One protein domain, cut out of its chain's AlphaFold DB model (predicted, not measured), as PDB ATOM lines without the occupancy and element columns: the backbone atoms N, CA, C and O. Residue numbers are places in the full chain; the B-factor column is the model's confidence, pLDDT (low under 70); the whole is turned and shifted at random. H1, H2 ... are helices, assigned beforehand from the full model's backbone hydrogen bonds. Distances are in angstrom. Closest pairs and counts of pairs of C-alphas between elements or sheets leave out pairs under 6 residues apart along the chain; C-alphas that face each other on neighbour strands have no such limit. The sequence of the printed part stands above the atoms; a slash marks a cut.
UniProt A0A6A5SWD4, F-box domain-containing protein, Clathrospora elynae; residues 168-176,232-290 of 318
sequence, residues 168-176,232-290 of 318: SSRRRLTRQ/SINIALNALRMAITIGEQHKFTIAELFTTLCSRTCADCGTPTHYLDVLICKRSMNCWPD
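Overview. This is residues 168 to 176 and 232 to 290 of the 318 residues of the protein "F-box domain-containing protein" of Clathrospora elynae (UniProt A0A6A5SWD4). Two helices, H2 and H3, meet at a steep angle at one end of the domain, and from H3 a long winding stretch with no named element, residues 263 to 290, leads away from them, with a short pairing on the way and a tail at the end. Toward the other end lies the short helix H1, whose residues 170 to 176 stand free, with a cut in the chain between it and H2. The printed part has 68 residues with three named helices, in the order H1, H2, H3, and no named strand; the class is all helix, though under half of the residues, 33 of 68, are in named elements. The whole is compact, with a radius of gyration of the C-alphas of 12.5 A, and its C-alphas span 34 by 26 by 18 A.

Along the chain. Find C-alpha 168 at (12.315, 75.676, 190.435); from there H1 runs through residues 168 to 176, 12.7 A from first to last C-alpha. Residues 177 to 231 are not printed, and the next line to look for is C-alpha 232 at (20.982, 49.935, 194.608), where H2 begins. H2, residues 232 to 246, is the longest helix by residues and measures 20.9 A. Go on to H3, residues 254 to 262, which is 12.1 A long and ends with C-alpha 262 at (27.351, 53.842, 192.217).

Arrangement. Look first at H2 and H3, which touch with 6 pairs of C-alphas within 8 A. The closest are the C-alphas of Ala 236 and Leu 261, 6.7 A apart. H2 touches H3 with residues 232 to 236 alone. Their lines stand at a steep tilt of 48 degrees, and they run opposite ways. H1 is apart from both H2 and H3. Past H3, look at residues 276 to 277 and residues 282 to 283, which make a short antiparallel pairing. In H1, H2 and H3 you will find every O i to N i+4 pair within hydrogen-bond range.

Size, cuts and confidence. The two C-alphas farthest apart are those of Ile 233 and Asp 290, at 35.1 A. Across the cut, C-alphas 176 and 232 are 32.7 A apart. The link from H2 to H3, 7 residues, is short. After H3, residues 263 to 290 form a stretch of 28 residues with no named element. The mean pLDDT of the printed part is 74.6, and 25 residues are under 70, among them residues 168 to 176, 232 to 238 and 285 to 290; the mean over H1 is 52.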
ATOM      1  N   SER A 168      12.066  74.381 191.095       48.41
ATOM      2  CA  SER A 168      12.315  75.676 190.435       48.41
ATOM      3  C   SER A 168      13.419  75.632 189.362       48.41
ATOM      4  O   SER A 168      13.399  76.421 188.415       48.41
ATOM      5  N   SER A 169      14.343  74.675 189.472       45.19
ATOM      6  CA  SER A 169      15.390  74.344 188.505       45.19
ATOM      7  C   SER A 169      14.861  73.908 187.130       45.19
ATOM      8  O   SER A 169      15.351  74.393 186.111       45.19
ATOM      9  N   ARG A 170      13.798  73.098 187.055       44.47
ATOM     10  CA  ARG A 170      13.204  72.669 185.773       44.47
ATOM     11  C   ARG A 170      12.420  73.775 185.066       44.47
ATOM     12  O   ARG A 170      12.416  73.792 183.844       44.47
ATOM     13  N   ARG A 171      11.841  74.744 185.794       52.09
ATOM     14  CA  ARG A 171      11.197  75.932 185.181       52.09
ATOM     15  C   ARG A 171      12.204  76.839 184.469       52.09
ATOM     16  O   ARG A 171      11.849  77.494 183.491       52.09
ATOM     17  N   ARG A 172      13.450  76.911 184.957       53.41
ATOM     18  CA  ARG A 172      14.529  77.625 184.254       53.41
ATOM     19  C   ARG A 172      14.997  76.838 183.037       53.41
ATOM     20  O   ARG A 172      15.175  77.451 181.990       53.41
ATOM     21  N   LEU A 173      15.112  75.515 183.157       46.94
ATOM     22  CA  LEU A 173      15.538  74.649 182.062       46.94
ATOM     23  C   LEU A 173      14.532  74.636 180.905       46.94
ATOM     24  O   LEU A 173      14.943  74.843 179.774       46.94
ATOM     25  N   THR A 174      13.224  74.506 181.156       51.03
ATOM     26  CA  THR A 174      12.214  74.588 180.081       51.03
ATOM     27  C   THR A 174      12.230  75.955 179.405       51.03
ATOM     28  O   THR A 174      12.326  76.025 178.186       51.03
ATOM     29  N   ARG A 175      12.296  77.052 180.174       63.50
ATOM     30  CA  ARG A 175      12.440  78.406 179.605       63.50
ATOM     31  C   ARG A 175      13.737  78.595 178.811       63.50
ATOM     32  O   ARG A 175      13.739  79.341 177.833       63.50
ATOM     33  N   GLN A 176      14.840  77.970 179.226       64.56
ATOM     34  CA  GLN A 176      16.110  77.994 178.496       64.56
ATOM     35  C   GLN A 176      16.050  77.142 177.231       64.56
ATOM     36  O   GLN A 176      16.472  77.619 176.185       64.56
ATOM     37  N   SER A 232      20.614  49.390 195.920       48.31
ATOM     38  CA  SER A 232      20.982  49.935 194.608       48.31
ATOM     39  C   SER A 232      20.254  49.243 193.453       48.31
ATOM     40  O   SER A 232      19.928  49.910 192.475       48.31
ATOM     41  N   ILE A 233      19.929  47.947 193.567       47.81
ATOM     42  CA  ILE A 233      19.264  47.189 192.492       47.81
ATOM     43  C   ILE A 233      17.877  47.754 192.161       47.81
ATOM     44  O   ILE A 233      17.558  47.924 190.987       47.81
ATOM     45  N   ASN A 234      17.056  48.101 193.157       47.78
ATOM     46  CA  ASN A 234      15.706  48.622 192.895       47.78
ATOM     47  C   ASN A 234      15.733  50.012 192.248       47.78
ATOM     48  O   ASN A 234      14.965  50.285 191.324       47.78
ATOM     49  N   ILE A 235      16.648  50.880 192.688       62.50
ATOM     50  CA  ILE A 235      16.834  52.211 192.097       62.50
ATOM     51  C   ILE A 235      17.367  52.079 190.667       62.50
ATOM     52  O   ILE A 235      16.859  52.743 189.765       62.50
ATOM     53  N   ALA A 236      18.328  51.177 190.443       65.06
ATOM     54  CA  ALA A 236      18.877  50.880 189.125       65.06
ATOM     55  C   ALA A 236      17.804  50.371 188.161       65.06
ATOM     56  O   ALA A 236      17.679  50.869 187.044       65.06
ATOM     57  N   LEU A 237      16.988  49.418 188.615       67.94
ATOM     58  CA  LEU A 237      15.922  48.826 187.820       67.94
ATOM     59  C   LEU A 237      14.853  49.863 187.463       67.94
ATOM     60  O   LEU A 237      14.400  49.901 186.323       67.94
ATOM     61  N   ASN A 238      14.482  50.731 188.405       67.69
ATOM     62  CA  ASN A 238      13.520  51.803 188.157       67.69
ATOM     63  C   ASN A 238      14.088  52.883 187.228       67.69
ATOM     64  O   ASN A 238      13.378  53.345 186.339       67.69
ATOM     65  N   ALA A 239      15.367  53.246 187.367       70.31
ATOM     66  CA  ALA A 239      16.038  54.178 186.462       70.31
ATOM     67  C   ALA A 239      16.121  53.618 185.035       70.31
ATOM     68  O   ALA A 239      15.781  54.314 184.082       70.31
ATOM     69  N   LEU A 240      16.482  52.340 184.890       71.31
ATOM     70  CA  LEU A 240      16.529  51.651 183.602       71.31
ATOM     71  C   LEU A 240      15.131  51.544 182.976       71.31
ATOM     72  O   LEU A 240      14.947  51.870 181.807       71.31
ATOM     73  N   ARG A 241      14.120  51.150 183.762       68.50
ATOM     74  CA  ARG A 241      12.718  51.118 183.318       68.50
ATOM     75  C   ARG A 241      12.256  52.491 182.867       68.50
ATOM     76  O   ARG A 241      11.623  52.586 181.823       68.50
ATOM     77  N   MET A 242      12.595  53.546 183.603       73.69
ATOM     78  CA  MET A 242      12.239  54.913 183.243       73.69
ATOM     79  C   MET A 242      12.939  55.352 181.951       73.69
ATOM     80  O   MET A 242      12.270  55.858 181.058       73.69
ATOM     81  N   ALA A 243      14.235  55.078 181.796       70.44
ATOM     82  CA  ALA A 243      14.988  55.360 180.573       70.44
ATOM     83  C   ALA A 243      14.371  54.686 179.341       70.44
ATOM     84  O   ALA A 243      14.124  55.339 178.330       70.44
ATOM     85  N   ILE A 244      14.056  53.395 179.467       71.75
ATOM     86  CA  ILE A 244      13.416  52.592 178.424       71.75
ATOM     87  C   ILE A 244      12.006  53.113 178.119       71.75
ATOM     88  O   ILE A 244      11.616  53.237 176.962       71.75
ATOM     89  N   THR A 245      11.239  53.450 179.156       63.06
ATOM     90  CA  THR A 245       9.866  53.959 179.024       63.06
ATOM     91  C   THR A 245       9.829  55.304 178.299       63.06
ATOM     92  O   THR A 245       8.914  55.544 177.515       63.06
ATOM     93  N   ILE A 246      10.821  56.168 178.532       72.69
ATOM     94  CA  ILE A 246      10.941  57.480 177.878       72.69
ATOM     95  C   ILE A 246      11.575  57.347 176.475       72.69
ATOM     96  O   ILE A 246      11.488  58.268 175.671       72.69
ATOM     97  N   GLY A 247      12.152  56.191 176.131       66.19
ATOM     98  CA  GLY A 247      12.830  55.973 174.850       66.19
ATOM     99  C   GLY A 247      14.251  56.542 174.802       66.19
ATOM    100  O   GLY A 247      14.827  56.677 173.725       66.19
ATOM    101  N   GLU A 248      14.829  56.870 175.957       80.31
ATOM    102  CA  GLU A 248      16.122  57.552 176.099       80.31
ATOM    103  C   GLU A 248      17.262  56.598 176.466       80.31
ATOM    104  O   GLU A 248      18.388  57.024 176.699       80.31
ATOM    105  N   GLN A 249      17.008  55.287 176.469       79.38
ATOM    106  CA  GLN A 249      18.011  54.262 176.778       79.38
ATOM    107  C   GLN A 249      19.224  54.262 175.831       79.38
ATOM    108  O   GLN A 249      20.219  53.614 176.120       79.38
ATOM    109  N   HIS A 250      19.130  54.942 174.687       81.69
ATOM    110  CA  HIS A 250      20.207  55.058 173.705       81.69
ATOM    111  C   HIS A 250      21.188  56.202 174.017       81.69
ATOM    112  O   HIS A 250      22.227  56.293 173.372       81.69
ATOM    113  N   LYS A 251      20.871  57.083 174.980       82.25
ATOM    114  CA  LYS A 251      21.707  58.245 175.330       82.25
ATOM    115  C   LYS A 251      22.880  57.928 176.250       82.25
ATOM    116  O   LYS A 251      23.740  58.783 176.425       82.25
ATOM    117  N   PHE A 252      22.890  56.753 176.865       88.38
ATOM    118  CA  PHE A 252      23.935  56.348 177.792       88.38
ATOM    119  C   PHE A 252      24.101  54.836 177.788       88.38
ATOM    120  O   PHE A 252      23.158  54.082 177.541       88.38
ATOM    121  N   THR A 253      25.313  54.385 178.081       89.50
ATOM    122  CA  THR A 253      25.621  52.958 178.189       89.50
ATOM    123  C   THR A 253      25.194  52.402 179.552       89.50
ATOM    124  O   THR A 253      25.029  53.135 180.531       89.50
ATOM    125  N   ILE A 254      25.037  51.075 179.653       78.62
ATOM    126  CA  ILE A 254      24.777  50.408 180.944       78.62
ATOM    127  C   ILE A 254      25.922  50.686 181.934       78.62
ATOM    128  O   ILE A 254      25.662  50.877 183.121       78.62
ATOM    129  N   ALA A 255      27.166  50.771 181.447       83.88
ATOM    130  CA  ALA A 255      28.336  51.101 182.257       83.88
ATOM    131  C   ALA A 255      28.258  52.527 182.827       83.88
ATOM    132  O   ALA A 255      28.518  52.730 184.013       83.88
ATOM    133  N   GLU A 256      27.830  53.507 182.027       88.06
ATOM    134  CA  GLU A 256      27.608  54.883 182.494       88.06
ATOM    135  C   GLU A 256      26.494  54.941 183.538       88.06
ATOM    136  O   GLU A 256      26.688  55.517 184.607       88.06
ATOM    137  N   LEU A 257      25.358  54.280 183.287       88.25
ATOM    138  CA  LEU A 257      24.263  54.215 184.254       88.25
ATOM    139  C   LEU A 257      24.708  53.579 185.572       88.25
ATOM    140  O   LEU A 257      24.411  54.115 186.641       88.25
ATOM    141  N   PHE A 258      25.442  52.467 185.508       85.94
ATOM    142  CA  PHE A 258      25.987  51.801 186.686       85.94
ATOM    143  C   PHE A 258      26.945  52.719 187.450       85.94
ATOM    144  O   PHE A 258      26.799  52.890 188.658       85.94
ATOM    145  N   THR A 259      27.860  53.387 186.746       89.75
ATOM    146  CA  THR A 259      28.813  54.333 187.342       89.75
ATOM    147  C   THR A 259      28.085  55.480 188.044       89.75
ATOM    148  O   THR A 259      28.399  55.814 189.186       89.75
ATOM    149  N   THR A 260      27.045  56.038 187.423       91.94
ATOM    150  CA  THR A 260      26.257  57.132 188.005       91.94
ATOM    151  C   THR A 260      25.392  56.673 189.187       91.94
ATOM    152  O   THR A 260      25.191  57.423 190.148       91.94
ATOM    153  N   LEU A 261      24.889  55.437 189.167       86.44
ATOM    154  CA  LEU A 261      24.167  54.846 190.298       86.44
ATOM    155  C   LEU A 261      25.095  54.563 191.483       86.44
ATOM    156  O   LEU A 261      24.694  54.804 192.623       86.44
ATOM    157  N   CYS A 262      26.319  54.106 191.215       89.50
ATOM    158  CA  CYS A 262      27.351  53.842 192.217       89.50
ATOM    159  C   CYS A 262      27.951  55.127 192.797       89.50
ATOM    160  O   CYS A 262      28.262  55.178 193.989       89.50
ATOM    161  N   SER A 263      28.059  56.188 191.992       91.12
ATOM    162  CA  SER A 263      28.395  57.520 192.486       91.12
ATOM    163  C   SER A 263      27.358  57.962 193.519       91.12
ATOM    164  O   SER A 263      26.163  57.828 193.293       91.12
ATOM    165  N   ARG A 264      27.785  58.488 194.672       91.00
ATOM    166  CA  ARG A 264      26.884  59.096 195.677       91.00
ATOM    167  C   ARG A 264      26.884  60.618 195.618       91.00
ATOM    168  O   ARG A 264      26.112  61.261 196.324       91.00
ATOM    169  N   THR A 265      27.748  61.181 194.790       94.19
ATOM    170  CA  THR A 265      28.049  62.601 194.746       94.19
ATOM    171  C   THR A 265      27.537  63.211 193.457       94.19
ATOM    172  O   THR A 265      27.362  62.543 192.436       94.19
ATOM    173  N   CYS A 266      27.260  64.503 193.509       93.31
ATOM    174  CA  CYS A 266      26.876  65.259 192.344       93.31
ATOM    175  C   CYS A 266      28.038  65.288 191.349       93.31
ATOM    176  O   CYS A 266      29.179  65.516 191.752       93.31
ATOM    177  N   ALA A 267      27.738  65.085 190.065       91.75
ATOM    178  CA  ALA A 267      28.741  65.102 189.004       91.75
ATOM    179  C   ALA A 267      29.435  66.470 188.875       91.75
ATOM    180  O   ALA A 267      30.589  66.524 188.468       91.75
ATOM    181  N   ASP A 268      28.743  67.554 189.247       92.06
ATOM    182  CA  ASP A 268      29.241  68.919 189.059       92.06
ATOM    183  C   ASP A 268      29.953  69.470 190.306       92.06
ATOM    184  O   ASP A 268      30.995  70.105 190.185       92.06
ATOM    185  N   CYS A 269      29.406  69.249 191.510       92.19
ATOM    186  CA  CYS A 269      29.942  69.847 192.742       92.19
ATOM    187  C   CYS A 269      30.430  68.857 193.806       92.19
ATOM    188  O   CYS A 269      30.841  69.281 194.883       92.19
ATOM    189  N   GLY A 270      30.373  67.547 193.555       93.00
ATOM    190  CA  GLY A 270      30.876  66.538 194.493       93.00
ATOM    191  C   GLY A 270      30.063  66.382 195.787       93.00
ATOM    192  O   GLY A 270      30.369  65.512 196.597       93.00
ATOM    193  N   THR A 271      29.003  67.166 195.996       91.00
ATOM    194  CA  THR A 271      28.154  67.054 197.188       91.00
ATOM    195  C   THR A 271      27.290  65.793 197.133       91.00
ATOM    196  O   THR A 271      26.820  65.417 196.056       91.00
ATOM    197  N   PRO A 272      27.059  65.104 198.262       90.44
ATOM    198  CA  PRO A 272      26.200  63.928 198.285       90.44
ATOM    199  C   PRO A 272      24.776  64.283 197.836       90.44
ATOM    200  O   PRO A 272      24.171  65.230 198.334       90.44
ATOM    201  N   THR A 273      24.239  63.517 196.886       86.06
ATOM    202  CA  THR A 273      22.895  63.727 196.327       86.06
ATOM    203  C   THR A 273      22.176  62.405 196.118       86.06
ATOM    204  O   THR A 273      22.771  61.406 195.709       86.06
ATOM    205  N   HIS A 274      20.867  62.409 196.361       82.56
ATOM    206  CA  HIS A 274      19.990  61.253 196.182       82.56
ATOM    207  C   HIS A 274      19.299  61.219 194.811       82.56
ATOM    208  O   HIS A 274      18.648  60.229 194.488       82.56
ATOM    209  N   TYR A 275      19.433  62.276 194.003       80.31
ATOM    210  CA  TYR A 275      18.700  62.420 192.745       80.31
ATOM    211  C   TYR A 275      19.560  62.051 191.536       80.31
ATOM    212  O   TYR A 275      20.665  62.568 191.360       80.31
ATOM    213  N   LEU A 276      19.010  61.187 190.682       87.19
ATOM    214  CA  LEU A 276      19.554  60.819 189.380       87.19
ATOM    215  C   LEU A 276      18.690  61.452 188.286       87.19
ATOM    216  O   LEU A 276      17.498  61.152 188.191       87.19
ATOM    217  N   ASP A 277      19.283  62.296 187.446       83.75
ATOM    218  CA  ASP A 277      18.632  62.718 186.211       83.75
ATOM    219  C   ASP A 277      18.827  61.629 185.155       83.75
ATOM    220  O   ASP A 277      19.894  61.502 184.555       83.75
ATOM    221  N   VAL A 278      17.786  60.824 184.948       81.06
ATOM    222  CA  VAL A 278      17.803  59.705 183.996       81.06
ATOM    223  C   VAL A 278      17.867  60.180 182.543       81.06
ATOM    224  O   VAL A 278      18.276  59.409 181.688       81.06
ATOM    225  N   LEU A 279      17.533  61.439 182.235       78.50
ATOM    226  CA  LEU A 279      17.623  61.952 180.862       78.50
ATOM    227  C   LEU A 279      19.069  62.248 180.440       78.50
ATOM    228  O   LEU A 279      19.389  62.173 179.257       78.50
ATOM    229  N   ILE A 280      19.918  62.611 181.405       85.75
ATOM    230  CA  ILE A 280      21.325  62.998 181.190       85.75
ATOM    231  C   ILE A 280      22.278  61.945 181.788       85.75
ATOM    232  O   ILE A 280      23.489  62.035 181.625       85.75
ATOM    233  N   CYS A 281      21.742  60.945 182.493       89.81
ATOM    234  CA  CYS A 281      22.499  59.943 183.239       89.81
ATOM    235  C   CYS A 281      23.525  60.564 184.204       89.81
ATOM    236  O   CYS A 281      24.661  60.105 184.326       89.81
ATOM    237  N   LYS A 282      23.127  61.635 184.905       92.44
ATOM    238  CA  LYS A 282      23.977  62.341 185.875       92.44
ATOM    239  C   LYS A 282      23.258  62.543 187.196       92.44
ATOM    240  O   LYS A 282      22.073  62.874 187.239       92.44
ATOM    241  N   ARG A 283      23.996  62.405 188.297       87.44
ATOM    242  CA  ARG A 283      23.543  62.882 189.602       87.44
ATOM    243  C   ARG A 283      23.712  64.390 189.649       87.44
ATOM    244  O   ARG A 283      24.839  64.872 189.655       87.44
ATOM    245  N   SER A 284      22.599  65.114 189.663       85.12
ATOM    246  CA  SER A 284      22.598  66.569 189.770       85.12
ATOM    247  C   SER A 284      21.644  67.011 190.868       85.12
ATOM    248  O   SER A 284      20.496  66.572 190.941       85.12
ATOM    249  N   MET A 285      22.131  67.884 191.741       69.19
ATOM    250  CA  MET A 285      21.315  68.591 192.715       69.19
ATOM    251  C   MET A 285      21.783  70.034 192.735       69.19
ATOM    252  O   MET A 285      22.818  70.312 193.318       69.19
ATOM    253  N   ASN A 286      21.047  70.913 192.048       62.94
ATOM    254  CA  ASN A 286      21.145  72.377 192.092       62.94
ATOM    255  C   ASN A 286      22.541  72.962 192.428       62.94
ATOM    256  O   ASN A 286      22.613  73.905 193.212       62.94
ATOM    257  N   CYS A 287      23.635  72.467 191.832       59.78
ATOM    258  CA  CYS A 287      24.962  73.080 191.954       59.78
ATOM    259  C   CYS A 287      24.984  74.345 191.087       59.78
ATOM    260  O   CYS A 287      25.650  74.407 190.059       59.78
ATOM    261  N   TRP A 288      24.164  75.331 191.431       49.47
ATOM    262  CA  TRP A 288      24.258  76.650 190.840       49.47
ATOM    263  C   TRP A 288      25.170  77.478 191.736       49.47
ATOM    264  O   TRP A 288      24.889  77.595 192.930       49.47
ATOM    265  N   PRO A 289      26.251  78.064 191.200       48.84
ATOM    266  CA  PRO A 289      26.963  79.087 191.930       48.84
ATOM    267  C   PRO A 289      26.051  80.316 191.978       48.84
ATOM    268  O   PRO A 289      25.940  81.053 191.000       48.84
ATOM    269  N   ASP A 290      25.413  80.561 193.122       51.94
ATOM    270  CA  ASP A 290      24.729  81.835 193.397       51.94
ATOM    271  C   ASP A 290      25.707  83.039 193.372       51.94
ATOM    272  O   ASP A 290      25.275  84.186 193.403       51.94
TER     273      ASP A 290